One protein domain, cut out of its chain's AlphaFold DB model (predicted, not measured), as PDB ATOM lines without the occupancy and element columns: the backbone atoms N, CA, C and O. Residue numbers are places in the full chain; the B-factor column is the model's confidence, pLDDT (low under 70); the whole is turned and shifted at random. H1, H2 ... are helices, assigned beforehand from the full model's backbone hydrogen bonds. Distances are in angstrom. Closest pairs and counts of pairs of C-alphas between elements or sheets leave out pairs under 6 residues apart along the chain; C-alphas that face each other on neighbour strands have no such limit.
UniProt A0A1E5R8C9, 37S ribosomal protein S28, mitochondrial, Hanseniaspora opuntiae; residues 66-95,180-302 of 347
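Overview. This is residues 66 to 95 and 180 to 302 of the 347 residues of the protein "37S ribosomal protein S28, mitochondrial" of Hanseniaspora opuntiae (UniProt A0A1E5R8C9). Two long helices, H3 and H4, lie side by side in opposite directions as the core; H2 packs on H3, and H1 packs on H2. H5 folds back on one end of the H3 and H4 pair, short H6 packs on H4, and H7 lies off to the side, touching no other helix. The printed part has 153 residues with seven named helices, H1 to H7 along the chain, and no named strand: the class is all helix. It is compact, with a radius of gyration of the C-alphas of 15.7 A and spans of 50 by 42 by 27 A.

Arrangement. H1, residues 78 to 88, touches H2, residues 185 to 200, at a steep tilt of 40 degrees, opposite ways; their closest C-alphas, of Leu 83 and Ala 192, are 6.8 A apart. H2 and H3, residues 210 to 230, form a hairpin, closest at the C-alphas of Phe 200 and Leu 212, 4.9 A. H3, H4, residues 235 to 258, and H5, residues 260 to 270, form an up and down bundle, each running against the one before. The C-alphas of Ala 214 and Arg 248, the closest of H3 and H4, are 5.4 A apart, at a shallow tilt of 22 degrees. H6, residues 274 to 278, touches H4 at residues 249 to 253 alone, with the C-alphas of Gln 249 and Val 277 closest, 5.3 A. H7, residues 285 to 290, is apart from H4. In all seven helices every O i to N i+4 pair is within hydrogen-bond range.

Along the chain. H1 begins at C-alpha 78 (1.371, 49.417, 35.034). H2 is 22.1 A long, H3 30.1 A and H4 34.8 A. H7 ends at C-alpha 290 (15.169, 30.118, 37.940).

Size, cuts and confidence. The farthest C-alphas, of Arg 205 and Lys 302, are 50.5 A apart. Residues 96 to 179 are not printed; C-alphas 95 and 180 are 9.3 A apart. No link printed whole is long, and no printed residue is under 70 in pLDDT.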
ATOM      1  N   ASP A  66      15.702  40.059  29.783       74.06
ATOM      2  CA  ASP A  66      14.328  40.308  29.375       74.06
ATOM      3  C   ASP A  66      13.445  39.055  29.519       74.06
ATOM      4  O   ASP A  66      12.297  39.048  29.062       74.06
ATOM      5  N   GLU A  67      13.950  37.978  30.139       85.88
ATOM      6  CA  GLU A  67      13.152  36.780  30.370       85.88
ATOM      7  C   GLU A  67      11.968  37.095  31.292       85.88
ATOM      8  O   GLU A  67      12.087  37.383  32.484       85.88
ATOM      9  N   CYS A  68      10.782  37.007  30.704       93.50
ATOM     10  CA  CYS A  68       9.531  37.227  31.393       93.50
ATOM     11  C   CYS A  68       9.072  35.953  32.108       93.50
ATOM     12  O   CYS A  68       8.962  34.888  31.494       93.50
ATOM     13  N   ASP A  69       8.699  36.077  33.382       95.44
ATOM     14  CA  ASP A  69       8.086  34.984  34.131       95.44
ATOM     15  C   ASP A  69       6.714  34.622  33.512       95.44
ATOM     16  O   ASP A  69       5.824  35.474  33.450       95.44
ATOM     17  N   PRO A  70       6.475  33.373  33.071       96.69
ATOM     18  CA  PRO A  70       5.184  32.955  32.520       96.69
ATOM     19  C   PRO A  70       4.025  32.974  33.532       96.69
ATOM     20  O   PRO A  70       2.859  32.951  33.120       96.69
ATOM     21  N   VAL A  71       4.302  33.000  34.840       97.31
ATOM     22  CA  VAL A  71       3.297  33.072  35.912       97.31
ATOM     23  C   VAL A  71       2.993  34.528  36.252       97.31
ATOM     24  O   VAL A  71       1.848  34.958  36.080       97.31
ATOM     25  N   LEU A  72       3.998  35.282  36.703       96.19
ATOM     26  CA  LEU A  72       3.823  36.638  37.239       96.19
ATOM     27  C   LEU A  72       4.025  37.756  36.208       96.19
ATOM     28  O   LEU A  72       3.564  38.869  36.451       96.19
ATOM     29  N   GLY A  73       4.628  37.461  35.059       95.69
ATOM     30  CA  GLY A  73       4.962  38.458  34.049       95.69
ATOM     31  C   GLY A  73       6.244  39.227  34.363       95.69
ATOM     32  O   GLY A  73       7.074  38.813  35.173       95.69
ATOM     33  N   LEU A  74       6.398  40.366  33.697       94.69
ATOM     34  CA  LEU A  74       7.455  41.328  33.964       94.69
ATOM     35  C   LEU A  74       7.267  41.968  35.350       94.69
ATOM     36  O   LEU A  74       6.136  42.145  35.816       94.69
ATOM     37  N   PRO A  75       8.358  42.368  36.021       90.94
ATOM     38  CA  PRO A  75       8.241  43.187  37.217       90.94
ATOM     39  C   PRO A  75       7.629  44.558  36.871       90.94
ATOM     40  O   PRO A  75       7.883  45.118  35.808       90.94
ATOM     41  N   ASN A  76       6.860  45.131  37.803       91.00
ATOM     42  CA  ASN A  76       6.344  46.508  37.738       91.00
ATOM     43  C   ASN A  76       5.441  46.838  36.535       91.00
ATOM     44  O   ASN A  76       5.528  47.928  35.967       91.00
ATOM     45  N   THR A  77       4.528  45.944  36.160       95.81
ATOM     46  CA  THR A  77       3.590  46.248  35.071       95.81
ATOM     47  C   THR A  77       2.584  47.324  35.510       95.81
ATOM     48  O   THR A  77       2.054  47.262  36.628       95.81
ATOM     49  N   PRO A  78       2.268  48.323  34.658       96.75
ATOM     50  CA  PRO A  78       1.371  49.417  35.034       96.75
ATOM     51  C   PRO A  78      -0.000  48.935  35.509       96.75
ATOM     52  O   PRO A  78      -0.555  49.492  36.454       96.75
ATOM     53  N   PHE A  79      -0.539  47.885  34.883       96.88
ATOM     54  CA  PHE A  79      -1.813  47.292  35.278       96.88
ATOM     55  C   PHE A  79      -1.758  46.685  36.684       96.88
ATOM     56  O   PHE A  79      -2.626  46.992  37.501       96.88
ATOM     57  N   ILE A  80      -0.743  45.869  36.994       96.56
ATOM     58  CA  ILE A  80      -0.617  45.235  38.316       96.56
ATOM     59  C   ILE A  80      -0.407  46.301  39.394       96.56
ATOM     60  O   ILE A  80      -1.038  46.232  40.445       96.56
ATOM     61  N   ASN A  81       0.392  47.332  39.114       96.81
ATOM     62  CA  ASN A  81       0.599  48.446  40.040       96.81
ATOM     63  C   ASN A  81      -0.702  49.217  40.309       96.81
ATOM     64  O   ASN A  81      -1.036  49.476  41.465       96.81
ATOM     65  N   ARG A  82      -1.479  49.539  39.262       97.56
ATOM     66  CA  ARG A  82      -2.798  50.175  39.426       97.56
ATOM     67  C   ARG A  82      -3.759  49.294  40.212       97.56
ATOM     68  O   ARG A  82      -4.435  49.802  41.098       97.56
ATOM     69  N   LEU A  83      -3.782  47.992  39.936       97.00
ATOM     70  CA  LEU A  83      -4.610  47.034  40.664       97.00
ATOM     71  C   LEU A  83      -4.233  46.985  42.153       97.00
ATOM     72  O   LEU A  83      -5.104  47.049  43.015       97.00
ATOM     73  N   GLN A  84      -2.942  46.899  42.471       96.00
ATOM     74  CA  GLN A  84      -2.470  46.887  43.856       96.00
ATOM     75  C   GLN A  84      -2.777  48.196  44.583       96.00
ATOM     76  O   GLN A  84      -3.124  48.162  45.763       96.00
ATOM     77  N   ASN A  85      -2.671  49.338  43.901       96.69
ATOM     78  CA  ASN A  85      -3.056  50.632  44.460       96.69
ATOM     79  C   ASN A  85      -4.566  50.688  44.707       96.69
ATOM     80  O   ASN A  85      -4.978  50.995  45.819       96.69
ATOM     81  N   HIS A  86      -5.373  50.240  43.742       95.81
ATOM     82  CA  HIS A  86      -6.827  50.163  43.874       95.81
ATOM     83  C   HIS A  86      -7.265  49.328  45.087       95.81
ATOM     84  O   HIS A  86      -8.162  49.718  45.824       95.81
ATOM     85  N   LEU A  87      -6.596  48.204  45.361       95.62
ATOM     86  CA  LEU A  87      -6.890  47.375  46.539       95.62
ATOM     87  C   LEU A  87      -6.417  47.993  47.868       95.62
ATOM     88  O   LEU A  87      -6.892  47.600  48.934       95.62
ATOM     89  N   LYS A  88      -5.461  48.929  47.828       95.19
ATOM     90  CA  LYS A  88      -4.957  49.662  49.003       95.19
ATOM     91  C   LYS A  88      -5.750  50.939  49.288       95.19
ATOM     92  O   LYS A  88      -5.642  51.462  50.404       95.19
ATOM     93  N   ASP A  89      -6.523  51.424  48.326       93.94
ATOM     94  CA  ASP A  89      -7.326  52.632  48.458       93.94
ATOM     95  C   ASP A  89      -8.441  52.450  49.497       93.94
ATOM     96  O   ASP A  89      -9.153  51.448  49.525       93.94
ATOM     97  N   LEU A  90      -8.608  53.446  50.373       88.19
ATOM     98  CA  LEU A  90      -9.623  53.427  51.437       88.19
ATOM     99  C   LEU A  90     -11.045  53.671  50.916       88.19
ATOM    100  O   LEU A  90     -12.012  53.329  51.587       88.19
ATOM    101  N   ASN A  91     -11.168  54.257  49.724       92.00
ATOM    102  CA  ASN A  91     -12.455  54.616  49.128       92.00
ATOM    103  C   ASN A  91     -13.080  53.471  48.322       92.00
ATOM    104  O   ASN A  91     -14.198  53.614  47.827       92.00
ATOM    105  N   VAL A  92     -12.360  52.360  48.153       94.62
ATOM    106  CA  VAL A  92     -12.857  51.199  47.419       94.62
ATOM    107  C   VAL A  92     -13.589  50.291  48.393       94.62
ATOM    108  O   VAL A  92     -13.040  49.850  49.410       94.62
ATOM    109  N   LEU A  93     -14.851  50.037  48.068       95.94
ATOM    110  CA  LEU A  93     -15.756  49.228  48.863       95.94
ATOM    111  C   LEU A  93     -15.992  47.882  48.180       95.94
ATOM    112  O   LEU A  93     -15.929  47.756  46.956       95.94
ATOM    113  N   ILE A  94     -16.266  46.871  48.992       95.69
ATOM    114  CA  ILE A  94     -16.597  45.520  48.541       95.69
ATOM    115  C   ILE A  94     -17.970  45.535  47.857       95.69
ATOM    116  O   ILE A  94     -18.843  46.319  48.221       95.69
ATOM    117  N   GLY A  95     -18.190  44.640  46.891       90.56
ATOM    118  CA  GLY A  95     -19.508  44.430  46.277       90.56
ATOM    119  C   GLY A  95     -19.901  45.482  45.239       90.56
ATOM    120  O   GLY A  95     -21.069  45.564  44.872       90.56
ATOM    121  N   VAL A 180     -12.389  47.484  51.423       96.06
ATOM    122  CA  VAL A 180     -11.648  46.311  50.902       96.06
ATOM    123  C   VAL A 180     -10.487  45.862  51.803       96.06
ATOM    124  O   VAL A 180     -10.164  44.675  51.861       96.06
ATOM    125  N   LYS A 181      -9.864  46.773  52.562       93.50
ATOM    126  CA  LYS A 181      -8.800  46.419  53.524       93.50
ATOM    127  C   LYS A 181      -9.255  45.413  54.578       93.50
ATOM    128  O   LYS A 181      -8.501  44.490  54.886       93.50
ATOM    129  N   ASN A 182     -10.477  45.586  55.079       94.19
ATOM    130  CA  ASN A 182     -11.066  44.745  56.119       94.19
ATOM    131  C   ASN A 182     -11.730  43.484  55.540       94.19
ATOM    132  O   ASN A 182     -12.083  42.581  56.292       94.19
ATOM    133  N   ALA A 183     -11.860  43.415  54.213       95.75
ATOM    134  CA  ALA A 183     -12.469  42.312  53.488       95.75
ATOM    135  C   ALA A 183     -11.684  41.001  53.604       95.75
ATOM    136  O   ALA A 183     -10.448  40.987  53.735       95.75
ATOM    137  N   GLY A 184     -12.401  39.892  53.425       95.94
ATOM    138  CA  GLY A 184     -11.788  38.579  53.239       95.94
ATOM    139  C   GLY A 184     -11.047  38.463  51.900       95.94
ATOM    140  O   GLY A 184     -11.272  39.229  50.962       95.94
ATOM    141  N   ASP A 185     -10.182  37.454  51.770       95.38
ATOM    142  CA  ASP A 185      -9.404  37.234  50.539       95.38
ATOM    143  C   ASP A 185     -10.300  37.006  49.310       95.38
ATOM    144  O   ASP A 185     -10.007  37.493  48.220       95.38
ATOM    145  N   HIS A 186     -11.432  36.319  49.484       95.69
ATOM    146  CA  HIS A 186     -12.394  36.078  48.407       95.69
ATOM    147  C   HIS A 186     -13.002  37.379  47.856       95.69
ATOM    148  O   HIS A 186     -13.122  37.562  46.646       95.69
ATOM    149  N   GLU A 187     -13.343  38.317  48.736       96.62
ATOM    150  CA  GLU A 187     -13.911  39.616  48.367       96.62
ATOM    151  C   GLU A 187     -12.871  40.518  47.694       96.62
ATOM    152  O   GLU A 187     -13.181  41.193  46.711       96.62
ATOM    153  N   LYS A 188     -11.615  40.469  48.159       96.69
ATOM    154  CA  LYS A 188     -10.480  41.142  47.504       96.69
ATOM    155  C   LYS A 188     -10.278  40.629  46.085       96.69
ATOM    156  O   LYS A 188     -10.123  41.430  45.166       96.69
ATOM    157  N   ILE A 189     -10.338  39.309  45.893       97.12
ATOM    158  CA  ILE A 189     -10.246  38.687  44.568       97.12
ATOM    159  C   ILE A 189     -11.402  39.152  43.678       97.12
ATOM    160  O   ILE A 189     -11.159  39.534  42.538       97.12
ATOM    161  N   ASN A 190     -12.640  39.169  44.176       97.38
ATOM    162  CA  ASN A 190     -13.791  39.611  43.383       97.38
ATOM    163  C   ASN A 190     -13.680  41.082  42.979       97.38
ATOM    164  O   ASN A 190     -13.834  41.401  41.804       97.38
ATOM    165  N   THR A 191     -13.302  41.950  43.916       96.94
ATOM    166  CA  THR A 191     -13.073  43.376  43.640       96.94
ATOM    167  C   THR A 191     -11.963  43.563  42.598       96.94
ATOM    168  O   THR A 191     -12.089  44.347  41.659       96.94
ATOM    169  N   ALA A 192     -10.885  42.781  42.698       97.62
ATOM    170  CA  ALA A 192      -9.803  42.786  41.721       97.62
ATOM    171  C   ALA A 192     -10.238  42.273  40.336       97.62
ATOM    172  O   ALA A 192      -9.783  42.787  39.313       97.62
ATOM    173  N   ILE A 193     -11.120  41.271  40.283       97.56
ATOM    174  CA  ILE A 193     -11.701  40.763  39.034       97.56
ATOM    175  C   ILE A 193     -12.598  41.825  38.393       97.56
ATOM    176  O   ILE A 193     -12.523  42.020  37.184       97.56
ATOM    177  N   GLU A 194     -13.409  42.539  39.173       96.38
ATOM    178  CA  GLU A 194     -14.227  43.648  38.674       96.38
ATOM    179  C   GLU A 194     -13.366  44.786  38.120       96.38
ATOM    180  O   GLU A 194     -13.662  45.319  37.049       96.38
ATOM    181  N   PHE A 195     -12.265  45.115  38.798       97.06
ATOM    182  CA  PHE A 195     -11.286  46.080  38.302       97.06
ATOM    183  C   PHE A 195     -10.678  45.631  36.967       97.06
ATOM    184  O   PHE A 195     -10.669  46.388  35.997       97.06
ATOM    185  N   ALA A 196     -10.236  44.372  36.879       97.38
ATOM    186  CA  ALA A 196      -9.737  43.806  35.630       97.38
ATOM    187  C   ALA A 196     -10.813  43.809  34.537       97.38
ATOM    188  O   ALA A 196     -10.511  44.086  33.380       97.38
ATOM    189  N   ARG A 197     -12.079  43.568  34.884       96.94
ATOM    190  CA  ARG A 197     -13.174  43.608  33.917       96.94
ATOM    191  C   ARG A 197     -13.335  44.980  33.286       96.94
ATOM    192  O   ARG A 197     -13.371  45.066  32.064       96.94
ATOM    193  N   LYS A 198     -13.340  46.034  34.099       95.88
ATOM    194  CA  LYS A 198     -13.418  47.421  33.617       95.88
ATOM    195  C   LYS A 198     -12.250  47.787  32.696       95.88
ATOM    196  O   LYS A 198     -12.436  48.539  31.752       95.88
ATOM    197  N   GLU A 199     -11.065  47.238  32.953       96.38
ATOM    198  CA  GLU A 199      -9.851  47.519  32.178       96.38
ATOM    199  C   GLU A 199      -9.737  46.702  30.877       96.38
ATOM    200  O   GLU A 199      -9.138  47.183  29.917       96.38
ATOM    201  N   PHE A 200     -10.240  45.465  30.835       97.00
ATOM    202  CA  PHE A 200     -10.052  44.549  29.698       97.00
ATOM    203  C   PHE A 200     -11.297  44.354  28.823       97.00
ATOM    204  O   PHE A 200     -11.194  43.692  27.793       97.00
ATOM    205  N   GLN A 201     -12.457  44.883  29.215       96.25
ATOM    206  CA  GLN A 201     -13.656  44.847  28.379       96.25
ATOM    207  C   GLN A 201     -13.483  45.727  27.132       96.25
ATOM    208  O   GLN A 201     -13.051  46.873  27.233       96.25
ATOM    209  N   GLU A 202     -13.846  45.204  25.960       93.00
ATOM    210  CA  GLU A 202     -13.897  46.000  24.721       93.00
ATOM    211  C   GLU A 202     -15.178  46.845  24.665       93.00
ATOM    212  O   GLU A 202     -15.162  47.990  24.229       93.00
ATOM    213  N   ASN A 203     -16.283  46.282  25.168       94.19
ATOM    214  CA  ASN A 203     -17.606  46.898  25.217       94.19
ATOM    215  C   ASN A 203     -18.210  46.738  26.620       94.19
ATOM    216  O   ASN A 203     -17.929  45.760  27.307       94.19
ATOM    217  N   GLU A 204     -19.129  47.616  27.023       93.31
ATOM    218  CA  GLU A 204     -19.795  47.535  28.342       93.31
ATOM    219  C   GLU A 204     -20.572  46.226  28.559       93.31
ATOM    220  O   GLU A 204     -20.725  45.745  29.682       93.31
ATOM    221  N   ARG A 205     -21.059  45.624  27.468       94.44
ATOM    222  CA  ARG A 205     -21.780  44.343  27.483       94.44
ATOM    223  C   ARG A 205     -20.860  43.130  27.362       94.44
ATOM    224  O   ARG A 205     -21.354  42.007  27.309       94.44
ATOM    225  N   ASP A 206     -19.546  43.328  27.293       94.12
ATOM    226  CA  ASP A 206     -18.605  42.221  27.228       94.12
ATOM    227  C   ASP A 206     -18.512  41.511  28.591       94.12
ATOM    228  O   ASP A 206     -18.348  42.104  29.664       94.12
ATOM    229  N   VAL A 207     -18.681  40.194  28.541       93.19
ATOM    230  CA  VAL A 207     -18.671  39.303  29.708       93.19
ATOM    231  C   VAL A 207     -17.621  38.210  29.541       93.19
ATOM    232  O   VAL A 207     -17.164  37.633  30.527       93.19
ATOM    233  N   SER A 208     -17.249  37.870  28.303       94.06
ATOM    234  CA  SER A 208     -16.568  36.602  28.043       94.06
ATOM    235  C   SER A 208     -15.538  36.628  26.916       94.06
ATOM    236  O   SER A 208     -15.094  35.545  26.506       94.06
ATOM    237  N   SER A 209     -15.115  37.815  26.464       96.31
ATOM    238  CA  SER A 209     -14.016  37.934  25.506       96.31
ATOM    239  C   SER A 209     -12.749  37.211  25.996       96.31
ATOM    240  O   SER A 209     -12.493  37.104  27.205       96.31
ATOM    241  N   PRO A 210     -11.932  36.660  25.077       97.12
ATOM    242  CA  PRO A 210     -10.693  35.988  25.457       97.12
ATOM    243  C   PRO A 210      -9.708  36.928  26.169       97.12
ATOM    244  O   PRO A 210      -9.017  36.490  27.088       97.12
ATOM    245  N   VAL A 211      -9.698  38.214  25.790       97.50
ATOM    246  CA  VAL A 211      -8.908  39.288  26.416       97.50
ATOM    247  C   VAL A 211      -9.313  39.459  27.883       97.50
ATOM    248  O   VAL A 211      -8.475  39.333  28.782       97.50
ATOM    249  N   LEU A 212     -10.613  39.629  28.145       97.88
ATOM    250  CA  LEU A 212     -11.165  39.742  29.494       97.88
ATOM    251  C   LEU A 212     -10.883  38.502  30.352       97.88
ATOM    252  O   LEU A 212     -10.486  38.610  31.519       97.88
ATOM    253  N   LYS A 213     -11.048  37.303  29.783       97.94
ATOM    254  CA  LYS A 213     -10.749  36.042  30.479       97.94
ATOM    255  C   LYS A 213      -9.264  35.924  30.830       97.94
ATOM    256  O   LYS A 213      -8.947  35.492  31.938       97.94
ATOM    257  N   ALA A 214      -8.358  36.341  29.942       98.06
ATOM    258  CA  ALA A 214      -6.921  36.356  30.215       98.06
ATOM    259  C   ALA A 214      -6.555  37.335  31.346       98.06
ATOM    260  O   ALA A 214      -5.778  36.974  32.239       98.06
ATOM    261  N   GLY A 215      -7.163  38.526  31.371       97.75
ATOM    262  CA  GLY A 215      -7.032  39.482  32.478       97.75
ATOM    263  C   GLY A 215      -7.552  38.912  33.805       97.75
ATOM    264  O   GLY A 215      -6.852  38.928  34.816       97.75
ATOM    265  N   THR A 216      -8.731  38.289  33.786       98.06
ATOM    266  CA  THR A 216      -9.336  37.639  34.966       98.06
ATOM    267  C   THR A 216      -8.469  36.495  35.504       98.06
ATOM    268  O   THR A 216      -8.264  36.374  36.713       98.06
ATOM    269  N   HIS A 217      -7.928  35.645  34.623       98.50
ATOM    270  CA  HIS A 217      -6.994  34.590  35.022       98.50
ATOM    271  C   HIS A 217      -5.711  35.160  35.614       98.50
ATOM    272  O   HIS A 217      -5.219  34.605  36.589       98.50
ATOM    273  N   THR A 218      -5.206  36.276  35.090       98.44
ATOM    274  CA  THR A 218      -4.029  36.953  35.649       98.44
ATOM    275  C   THR A 218      -4.266  37.373  37.093       98.44
ATOM    276  O   THR A 218      -3.454  37.036  37.947       98.44
ATOM    277  N   VAL A 219      -5.399  38.011  37.401       98.31
ATOM    278  CA  VAL A 219      -5.743  38.373  38.786       98.31
ATOM    279  C   VAL A 219      -5.753  37.140  39.691       98.31
ATOM    280  O   VAL A 219      -5.100  37.130  40.730       98.31
ATOM    281  N   ARG A 220      -6.429  36.061  39.278       98.56
ATOM    282  CA  ARG A 220      -6.476  34.811  40.061       98.56
ATOM    283  C   ARG A 220      -5.090  34.199  40.267       98.56
ATOM    284  O   ARG A 220      -4.798  33.732  41.363       98.56
ATOM    285  N   ILE A 221      -4.249  34.213  39.233       98.50
ATOM    286  CA  ILE A 221      -2.867  33.726  39.287       98.50
ATOM    287  C   ILE A 221      -2.054  34.529  40.303       98.50
ATOM    288  O   ILE A 221      -1.333  33.912  41.076       98.50
ATOM    289  N   LEU A 222      -2.198  35.858  40.360       97.75
ATOM    290  CA  LEU A 222      -1.477  36.699  41.324       97.75
ATOM    291  C   LEU A 222      -1.810  36.316  42.772       97.75
ATOM    292  O   LEU A 222      -0.909  35.981  43.537       97.75
ATOM    293  N   PHE A 223      -3.097  36.273  43.126       98.06
ATOM    294  CA  PHE A 223      -3.522  35.901  44.482       98.06
ATOM    295  C   PHE A 223      -3.156  34.456  44.839       98.06
ATOM    296  O   PHE A 223      -2.711  34.173  45.953       98.06
ATOM    297  N   LEU A 224      -3.307  33.527  43.893       98.25
ATOM    298  CA  LEU A 224      -2.957  32.131  44.122       98.25
ATOM    299  C   LEU A 224      -1.440  31.941  44.246       98.25
ATOM    300  O   LEU A 224      -0.994  31.149  45.070       98.25
ATOM    301  N   ALA A 225      -0.642  32.693  43.488       97.88
ATOM    302  CA  ALA A 225       0.807  32.699  43.618       97.88
ATOM    303  C   ALA A 225       1.243  33.257  44.979       97.88
ATOM    304  O   ALA A 225       2.095  32.650  45.623       97.88
ATOM    305  N   GLU A 226       0.641  34.346  45.465       97.00
ATOM    306  CA  GLU A 226       0.894  34.859  46.819       97.00
ATOM    307  C   GLU A 226       0.547  33.831  47.902       97.00
ATOM    308  O   GLU A 226       1.316  33.636  48.845       97.00
ATOM    309  N   HIS A 227      -0.578  33.131  47.751       97.31
ATOM    310  CA  HIS A 227      -0.956  32.050  48.655       97.31
ATOM    311  C   HIS A 227       0.064  30.904  48.629       97.31
ATOM    312  O   HIS A 227       0.502  30.452  49.683       97.31
ATOM    313  N   CYS A 228       0.490  30.468  47.442       96.88
ATOM    314  CA  CYS A 228       1.508  29.433  47.267       96.88
ATOM    315  C   CYS A 228       2.868  29.841  47.855       96.88
ATOM    316  O   CYS A 228       3.555  28.998  48.427       96.88
ATOM    317  N   LYS A 229       3.249  31.124  47.766       96.06
ATOM    318  CA  LYS A 229       4.469  31.652  48.401       96.06
ATOM    319  C   LYS A 229       4.402  31.563  49.925       96.06
ATOM    320  O   LYS A 229       5.390  31.196  50.549       96.06
ATOM    321  N   LYS A 230       3.240  31.864  50.516       96.44
ATOM    322  CA  LYS A 230       3.004  31.743  51.967       96.44
ATOM    323  C   LYS A 230       2.904  30.282  52.424       96.44
ATOM    324  O   LYS A 230       3.351  29.959  53.516       96.44
ATOM    325  N   ASN A 231       2.345  29.407  51.584       96.75
ATOM    326  CA  ASN A 231       2.047  28.007  51.897       96.75
ATOM    327  C   ASN A 231       2.746  27.041  50.918       96.75
ATOM    328  O   ASN A 231       2.082  26.402  50.096       96.75
ATOM    329  N   PRO A 232       4.079  26.873  51.008       94.00
ATOM    330  CA  PRO A 232       4.846  26.041  50.074       94.00
ATOM    331  C   PRO A 232       4.487  24.546  50.135       94.00
ATOM    332  O   PRO A 232       4.776  23.793  49.206       94.00
ATOM    333  N   SER A 233       3.849  24.091  51.215       94.94
ATOM    334  CA  SER A 233       3.441  22.697  51.398       94.94
ATOM    335  C   SER A 233       2.137  22.328  50.676       94.94
ATOM    336  O   SER A 233       1.885  21.135  50.467       94.94
ATOM    337  N   ASP A 234       1.317  23.298  50.249       97.25
ATOM    338  CA  ASP A 234       0.018  23.021  49.622       97.25
ATOM    339  C   ASP A 234       0.138  22.690  48.126       97.25
ATOM    340  O   ASP A 234      -0.111  23.493  47.223       97.25
ATOM    341  N   LYS A 235       0.458  21.424  47.852       96.19
ATOM    342  CA  LYS A 235       0.597  20.885  46.490       96.19
ATOM    343  C   LYS A 235      -0.682  20.986  45.651       96.19
ATOM    344  O   LYS A 235      -0.595  21.003  44.420       96.19
ATOM    345  N   LYS A 236      -1.870  21.031  46.269       97.81
ATOM    346  CA  LYS A 236      -3.134  21.142  45.521       97.81
ATOM    347  C   LYS A 236      -3.251  22.532  44.905       97.81
ATOM    348  O   LYS A 236      -3.588  22.635  43.726       97.81
ATOM    349  N   LYS A 237      -2.884  23.569  45.661       97.62
ATOM    350  CA  LYS A 237      -2.869  24.958  45.188       97.62
ATOM    351  C   LYS A 237      -1.815  25.201  44.110       97.62
ATOM    352  O   LYS A 237      -2.120  25.862  43.123       97.62
ATOM    353  N   PHE A 238      -0.647  24.559  44.187       97.19
ATOM    354  CA  PHE A 238       0.322  24.571  43.077       97.19
ATOM    355  C   PHE A 238      -0.232  23.952  41.791       97.19
ATOM    356  O   PHE A 238      -0.021  24.483  40.700       97.19
ATOM    357  N   LYS A 239      -0.967  22.840  41.899       97.88
ATOM    358  CA  LYS A 239      -1.604  22.214  40.734       97.88
ATOM    359  C   LYS A 239      -2.667  23.128  40.123       97.88
ATOM    360  O   LYS A 239      -2.707  23.258  38.902       97.88
ATOM    361  N   GLU A 240      -3.488  23.760  40.958       98.19
ATOM    362  CA  GLU A 240      -4.483  24.754  40.539       98.19
ATOM    363  C   GLU A 240      -3.814  25.951  39.840       98.19
ATOM    364  O   GLU A 240      -4.234  26.346  38.753       98.19
ATOM    365  N   LEU A 241      -2.706  26.455  40.393       98.38
ATOM    366  CA  LEU A 241      -1.914  27.540  39.810       98.38
ATOM    367  C   LEU A 241      -1.378  27.164  38.430       98.38
ATOM    368  O   LEU A 241      -1.574  27.901  37.466       98.38
ATOM    369  N   ASN A 242      -0.769  25.985  38.311       98.12
ATOM    370  CA  ASN A 242      -0.267  25.486  37.036       98.12
ATOM    371  C   ASN A 242      -1.397  25.333  35.999       98.12
ATOM    372  O   ASN A 242      -1.221  25.691  34.836       98.12
ATOM    373  N   GLN A 243      -2.574  24.847  36.408       98.19
ATOM    374  CA  GLN A 243      -3.740  24.740  35.525       98.19
ATOM    375  C   GLN A 243      -4.231  26.112  35.049       98.19
ATOM    376  O   GLN A 243      -4.481  26.275  33.855       98.19
ATOM    377  N   LEU A 244      -4.318  27.106  35.938       98.38
ATOM    378  CA  LEU A 244      -4.740  28.463  35.579       98.38
ATOM    379  C   LEU A 244      -3.775  29.135  34.597       98.38
ATOM    380  O   LEU A 244      -4.225  29.748  33.627       98.38
ATOM    381  N   VAL A 245      -2.463  28.981  34.796       98.44
ATOM    382  CA  VAL A 245      -1.451  29.511  33.867       98.44
ATOM    383  C   VAL A 245      -1.593  28.858  32.491       98.44
ATOM    384  O   VAL A 245      -1.633  29.560  31.481       98.44
ATOM    385  N   GLN A 246      -1.777  27.536  32.436       98.19
ATOM    386  CA  GLN A 246      -2.000  26.822  31.174       98.19
ATOM    387  C   GLN A 246      -3.311  27.234  30.487       98.19
ATOM    388  O   GLN A 246      -3.341  27.381  29.266       98.19
ATOM    389  N   MET A 247      -4.394  27.454  31.242       98.19
ATOM    390  CA  MET A 247      -5.655  27.972  30.695       98.19
ATOM    391  C   MET A 247      -5.465  29.367  30.088       98.19
ATOM    392  O   MET A 247      -5.897  29.598  28.959       98.19
ATOM    393  N   ARG A 248      -4.757  30.269  30.785       98.44
ATOM    394  CA  ARG A 248      -4.404  31.601  30.268       98.44
ATOM    395  C   ARG A 248      -3.571  31.508  28.987       98.44
ATOM    396  O   ARG A 248      -3.911  32.169  28.012       98.44
ATOM    397  N   GLN A 249      -2.535  30.666  28.953       98.19
ATOM    398  CA  GLN A 249      -1.710  30.468  27.753       98.19
ATOM    399  C   GLN A 249      -2.534  29.963  26.563       98.19
ATOM    400  O   GLN A 249      -2.387  30.485  25.465       98.19
ATOM    401  N   ARG A 250      -3.434  28.987  26.760       98.25
ATOM    402  CA  ARG A 250      -4.312  28.489  25.682       98.25
ATOM    403  C   ARG A 250      -5.228  29.583  25.139       98.25
ATOM    404  O   ARG A 250      -5.367  29.693  23.926       98.25
ATOM    405  N   LEU A 251      -5.821  30.398  26.015       98.00
ATOM    406  CA  LEU A 251      -6.649  31.531  25.595       98.00
ATOM    407  C   LEU A 251      -5.849  32.532  24.762       98.00
ATOM    408  O   LEU A 251      -6.319  32.947  23.710       98.00
ATOM    409  N   LEU A 252      -4.638  32.875  25.202       98.25
ATOM    410  CA  LEU A 252      -3.764  33.809  24.496       98.25
ATOM    411  C   LEU A 252      -3.272  33.238  23.152       98.25
ATOM    412  O   LEU A 252      -3.291  33.950  22.155       98.25
ATOM    413  N   LYS A 253      -2.920  31.946  23.079       98.31
ATOM    414  CA  LYS A 253      -2.584  31.263  21.813       98.31
ATOM    415  C   LYS A 253      -3.742  31.315  20.819       98.31
ATOM    416  O   LYS A 253      -3.540  31.665  19.663       98.31
ATOM    417  N   ASN A 254      -4.956  31.012  21.281       98.06
ATOM    418  CA  ASN A 254      -6.149  31.091  20.441       98.06
ATOM    419  C   ASN A 254      -6.417  32.535  19.998       98.06
ATOM    420  O   ASN A 254      -6.721  32.766  18.833       98.06
ATOM    421  N   LEU A 255      -6.244  33.500  20.906       97.81
ATOM    422  CA  LEU A 255      -6.432  34.917  20.617       97.81
ATOM    423  C   LEU A 255      -5.460  35.413  19.540       97.81
ATOM    424  O   LEU A 255      -5.893  36.140  18.658       97.81
ATOM    425  N   LYS A 256      -4.197  34.970  19.536       98.25
ATOM    426  CA  LYS A 256      -3.226  35.311  18.478       98.25
ATOM    427  C   LYS A 256      -3.690  34.881  17.084       98.25
ATOM    428  O   LYS A 256      -3.415  35.576  16.115       98.25
ATOM    429  N   VAL A 257      -4.390  33.748  16.993       98.12
ATOM    430  CA  VAL A 257      -4.930  33.232  15.726       98.12
ATOM    431  C   VAL A 257      -6.172  34.015  15.295       98.12
ATOM    432  O   VAL A 257      -6.324  34.304  14.114       98.12
ATOM    433  N   THR A 258      -7.067  34.350  16.231       97.94
ATOM    434  CA  THR A 258      -8.362  34.977  15.912       97.94
ATOM    435  C   THR A 258      -8.309  36.501  15.806       97.94
ATOM    436  O   THR A 258      -8.954  37.070  14.935       97.94
ATOM    437  N   ASN A 259      -7.593  37.166  16.715       97.69
ATOM    438  CA  ASN A 259      -7.429  38.618  16.781       97.69
ATOM    439  C   ASN A 259      -6.013  38.950  17.309       97.69
ATOM    440  O   ASN A 259      -5.818  39.077  18.526       97.69
ATOM    441  N   PRO A 260      -5.020  39.096  16.415       97.94
ATOM    442  CA  PRO A 260      -3.641  39.361  16.812       97.94
ATOM    443  C   PRO A 260      -3.469  40.728  17.492       97.94
ATOM    444  O   PRO A 260      -2.631  40.862  18.380       97.94
ATOM    445  N   GLU A 261      -4.278  41.732  17.150       97.50
ATOM    446  CA  GLU A 261      -4.213  43.053  17.790       97.50
ATOM    447  C   GLU A 261      -4.650  42.972  19.257       97.50
ATOM    448  O   GLU A 261      -3.927  43.406  20.158       97.50
ATOM    449  N   GLY A 262      -5.785  42.311  19.513       97.44
ATOM    450  CA  GLY A 262      -6.267  42.037  20.868       97.44
ATOM    451  C   GLY A 262      -5.283  41.188  21.680       97.44
ATOM    452  O   GLY A 262      -5.126  41.393  22.886       97.44
ATOM    453  N   TYR A 263      -4.570  40.269  21.021       98.31
ATOM    454  CA  TYR A 263      -3.486  39.492  21.623       98.31
ATOM    455  C   TYR A 263      -2.355  40.395  22.127       98.31
ATOM    456  O   TYR A 263      -2.062  40.383  23.324       98.31
ATOM    457  N   PHE A 264      -1.755  41.219  21.263       98.00
ATOM    458  CA  PHE A 264      -0.657  42.102  21.668       98.00
ATOM    459  C   PHE A 264      -1.087  43.138  22.711       98.00
ATOM    460  O   PHE A 264      -0.334  43.396  23.654       98.00
ATOM    461  N   PHE A 265      -2.313  43.660  22.615       97.69
ATOM    462  CA  PHE A 265      -2.899  44.512  23.651       97.69
ATOM    463  C   PHE A 265      -2.942  43.803  25.012       97.69
ATOM    464  O   PHE A 265      -2.446  44.335  26.010       97.69
ATOM    465  N   ALA A 266      -3.483  42.581  25.058       97.75
ATOM    466  CA  ALA A 266      -3.636  41.828  26.299       97.75
ATOM    467  C   ALA A 266      -2.285  41.533  26.963       97.75
ATOM    468  O   ALA A 266      -2.126  41.745  28.164       97.75
ATOM    469  N   ILE A 267      -1.301  41.072  26.192       97.38
ATOM    470  CA  ILE A 267       0.026  40.712  26.706       97.38
ATOM    471  C   ILE A 267       0.764  41.951  27.198       97.38
ATOM    472  O   ILE A 267       1.328  41.903  28.284       97.38
ATOM    473  N   THR A 268       0.725  43.057  26.449       96.88
ATOM    474  CA  THR A 268       1.377  44.316  26.848       96.88
ATOM    475  C   THR A 268       0.786  44.831  28.155       96.88
ATOM    476  O   THR A 268       1.508  45.258  29.052       96.88
ATOM    477  N   LYS A 269      -0.541  44.741  28.300       97.25
ATOM    478  CA  LYS A 269      -1.250  45.205  29.494       97.25
ATOM    479  C   LYS A 269      -1.004  44.311  30.710       97.25
ATOM    480  O   LYS A 269      -0.805  44.827  31.803       97.25
ATOM    481  N   ILE A 270      -0.999  42.991  30.526       96.94
ATOM    482  CA  ILE A 270      -0.680  42.016  31.583       96.94
ATOM    483  C   ILE A 270       0.822  42.053  31.932       96.94
ATOM    484  O   ILE A 270       1.185  41.816  33.082       96.94
ATOM    485  N   GLY A 271       1.666  42.384  30.954       96.88
ATOM    486  CA  GLY A 271       3.125  42.357  31.005       96.88
ATOM    487  C   GLY A 271       3.705  40.961  30.825       96.88
ATOM    488  O   GLY A 271       4.516  40.524  31.631       96.88
ATOM    489  N   LEU A 272       3.260  40.246  29.795       97.19
ATOM    490  CA  LEU A 272       3.873  38.990  29.356       97.19
ATOM    491  C   LEU A 272       4.758  39.233  28.117       97.19
ATOM    492  O   LEU A 272       4.757  40.320  27.546       97.19
ATOM    493  N   THR A 273       5.498  38.222  27.673       95.94
ATOM    494  CA  THR A 273       6.151  38.215  26.352       95.94
ATOM    495  C   THR A 273       5.512  37.156  25.455       95.94
ATOM    496  O   THR A 273       4.890  36.206  25.943       95.94
ATOM    497  N   ASP A 274       5.658  37.302  24.133       96.31
ATOM    498  CA  ASP A 274       5.145  36.322  23.159       96.31
ATOM    499  C   ASP A 274       5.726  34.922  23.428       96.31
ATOM    500  O   ASP A 274       5.001  33.924  23.439       96.31
ATOM    501  N   GLU A 275       7.017  34.858  23.757       94.31
ATOM    502  CA  GLU A 275       7.722  33.622  24.093       94.31
ATOM    503  C   GLU A 275       7.146  32.935  25.333       94.31
ATOM    504  O   GLU A 275       6.875  31.732  25.296       94.31
ATOM    505  N   ALA A 276       6.878  33.688  26.406       95.38
ATOM    506  CA  ALA A 276       6.304  33.151  27.642       95.38
ATOM    507  C   ALA A 276       4.907  32.539  27.425       95.38
ATOM    508  O   ALA A 276       4.490  31.639  28.160       95.38
ATOM    509  N   VAL A 277       4.173  33.001  26.409       96.94
ATOM    510  CA  VAL A 277       2.881  32.425  26.021       96.94
ATOM    511  C   VAL A 277       3.058  31.160  25.183       96.94
ATOM    512  O   VAL A 277       2.315  30.195  25.378       96.94
ATOM    513  N   HIS A 278       4.000  31.151  24.239       95.81
ATOM    514  CA  HIS A 278       4.143  30.063  23.268       95.81
ATOM    515  C   HIS A 278       4.894  28.859  23.818       95.81
ATOM    516  O   HIS A 278       4.465  27.724  23.568       95.81
ATOM    517  N   LYS A 279       5.942  29.105  24.607       94.00
ATOM    518  CA  LYS A 279       6.771  28.079  25.234       94.00
ATOM    519  C   LYS A 279       5.924  27.184  26.132       94.00
ATOM    520  O   LYS A 279       5.035  27.639  26.857       94.00
ATOM    521  N   GLU A 280       6.186  25.885  26.062       94.88
ATOM    522  CA  GLU A 280       5.549  24.933  26.961       94.88
ATOM    523  C   GLU A 280       5.962  25.233  28.399       94.88
ATOM    524  O   GLU A 280       7.140  25.431  28.700       94.88
ATOM    525  N   PHE A 281       4.969  25.290  29.282       95.62
ATOM    526  CA  PHE A 281       5.181  25.678  30.662       95.62
ATOM    527  C   PHE A 281       4.667  24.624  31.637       95.62
ATOM    528  O   PHE A 281       3.512  24.174  31.592       95.62
ATOM    529  N   HIS A 282       5.546  24.302  32.580       95.81
ATOM    530  CA  HIS A 282       5.247  23.528  33.766       95.81
ATOM    531  C   HIS A 282       5.836  24.227  34.980       95.81
ATOM    532  O   HIS A 282       7.010  24.605  34.984       95.81
ATOM    533  N   LEU A 283       5.031  24.308  36.033       94.38
ATOM    534  CA  LEU A 283       5.430  24.816  37.337       94.38
ATOM    535  C   LEU A 283       6.353  23.812  38.061       94.38
ATOM    536  O   LEU A 283       5.954  23.138  39.007       94.38
ATOM    537  N   SER A 284       7.565  23.653  37.533       93.31
ATOM    538  CA  SER A 284       8.582  22.701  37.986       93.31
ATOM    539  C   SER A 284       9.545  23.325  38.998       93.31
ATOM    540  O   SER A 284       9.687  24.543  39.067       93.31
ATOM    541  N   ASP A 285      10.281  22.491  39.732       90.81
ATOM    542  CA  ASP A 285      11.330  22.958  40.650       90.81
ATOM    543  C   ASP A 285      12.414  23.782  39.930       90.81
ATOM    544  O   ASP A 285      12.981  24.706  40.508       90.81
ATOM    545  N   GLN A 286      12.677  23.483  38.650       89.94
ATOM    546  CA  GLN A 286      13.608  24.251  37.816       89.94
ATOM    547  C   GLN A 286      13.114  25.684  37.617       89.94
ATOM    548  O   GLN A 286      13.877  26.625  37.814       89.94
ATOM    549  N   TYR A 287      11.826  25.841  37.303       92.94
ATOM    550  CA  TYR A 287      11.185  27.148  37.207       92.94
ATOM    551  C   TYR A 287      11.264  27.902  38.544       92.94
ATOM    552  O   TYR A 287      11.681  29.059  38.575       92.94
ATOM    553  N   MET A 288      10.939  27.239  39.660       92.81
ATOM    554  CA  MET A 288      10.967  27.875  40.985       92.81
ATOM    555  C   MET A 288      12.358  28.403  41.340       92.81
ATOM    556  O   MET A 288      12.476  29.481  41.922       92.81
ATOM    557  N   GLN A 289      13.402  27.654  40.981       90.12
ATOM    558  CA  GLN A 289      14.786  28.064  41.179       90.12
ATOM    559  C   GLN A 289      15.178  29.215  40.246       90.12
ATOM    560  O   GLN A 289      15.788  30.179  40.705       90.12
ATOM    561  N   GLN A 290      14.828  29.123  38.961       88.06
ATOM    562  CA  GLN A 290      15.169  30.118  37.940       88.06
ATOM    563  C   GLN A 290      14.598  31.497  38.282       88.06
ATOM    564  O   GLN A 290      15.337  32.476  38.324       88.06
ATOM    565  N   PHE A 291      13.310  31.557  38.624       91.56
ATOM    566  CA  PHE A 291      12.617  32.809  38.943       91.56
ATOM    567  C   PHE A 291      12.627  33.147  40.438       91.56
ATOM    568  O   PHE A 291      11.954  34.086  40.860       91.56
ATOM    569  N   LYS A 292      13.378  32.391  41.255       92.69
ATOM    570  CA  LYS A 292      13.468  32.566  42.718       92.69
ATOM    571  C   LYS A 292      12.083  32.742  43.350       92.69
ATOM    572  O   LYS A 292      11.856  33.666  44.130       92.69
ATOM    573  N   PHE A 293      11.142  31.866  42.996       93.94
ATOM    574  CA  PHE A 293       9.716  32.048  43.288       93.94
ATOM    575  C   PHE A 293       9.423  32.235  44.789       93.94
ATOM    576  O   PHE A 293       8.572  33.050  45.149       93.94
ATOM    577  N   PHE A 294      10.154  31.530  45.663       93.25
ATOM    578  CA  PHE A 294      10.043  31.645  47.124       93.25
ATOM    579  C   PHE A 294      11.065  32.610  47.751       93.25
ATOM    580  O   PHE A 294      11.104  32.751  48.969       93.25
ATOM    581  N   GLY A 295      11.892  33.273  46.941       90.88
ATOM    582  CA  GLY A 295      12.992  34.128  47.386       90.88
ATOM    583  C   GLY A 295      14.381  33.516  47.143       90.88
ATOM    584  O   GLY A 295      14.509  32.485  46.474       90.88
ATOM    585  N   PRO A 296      15.450  34.149  47.660       86.88
ATOM    586  CA  PRO A 296      16.830  33.721  47.416       86.88
ATOM    587  C   PRO A 296      17.161  32.357  48.039       86.88
ATOM    588  O   PRO A 296      18.020  31.648  47.523       86.88
ATOM    589  N   GLU A 297      16.449  31.964  49.096       81.56
ATOM    590  CA  GLU A 297      16.641  30.697  49.819       81.56
ATOM    591  C   GLU A 297      15.814  29.534  49.242       81.56
ATOM    592  O   GLU A 297      15.659  28.491  49.877       81.56
ATOM    593  N   THR A 298      15.258  29.695  48.036       78.06
ATOM    594  CA  THR A 298      14.452  28.649  47.392       78.06
ATOM    595  C   THR A 298      15.247  27.344  47.300       78.06
ATOM    596  O   THR A 298      16.393  27.332  46.845       78.06
ATOM    597  N   GLN A 299      14.627  26.228  47.705       73.62
ATOM    598  CA  GLN A 299      15.254  24.912  47.650       73.62
ATOM    599  C   GLN A 299      15.767  24.637  46.234       73.62
ATOM    600  O   GLN A 299      14.999  24.566  45.275       73.62
ATOM    601  N   THR A 300      17.083  24.478  46.104       72.31
ATOM    602  CA  THR A 300      17.712  24.225  44.810       72.31
ATOM    603  C   THR A 300      17.244  22.884  44.267       72.31
ATOM    604  O   THR A 300      17.317  21.870  44.977       72.31
ATOM    605  N   TYR A 301      16.836  22.859  43.000       83.31
ATOM    606  CA  TYR A 301      16.578  21.614  42.297       83.31
ATOM    607  C   TYR A 301      17.814  20.712  42.403       83.31
ATOM    608  O   TYR A 301      18.942  21.099  42.070       83.31
ATOM    609  N   LYS A 302      17.616  19.487  42.899       85.88
ATOM    610  CA  LYS A 302      18.701  18.511  43.014       85.88
ATOM    611  C   LYS A 302      19.042  17.983  41.624       85.88
ATOM    612  O   LYS A 302      18.459  17.005  41.166       85.88
TER     613      LYS A 302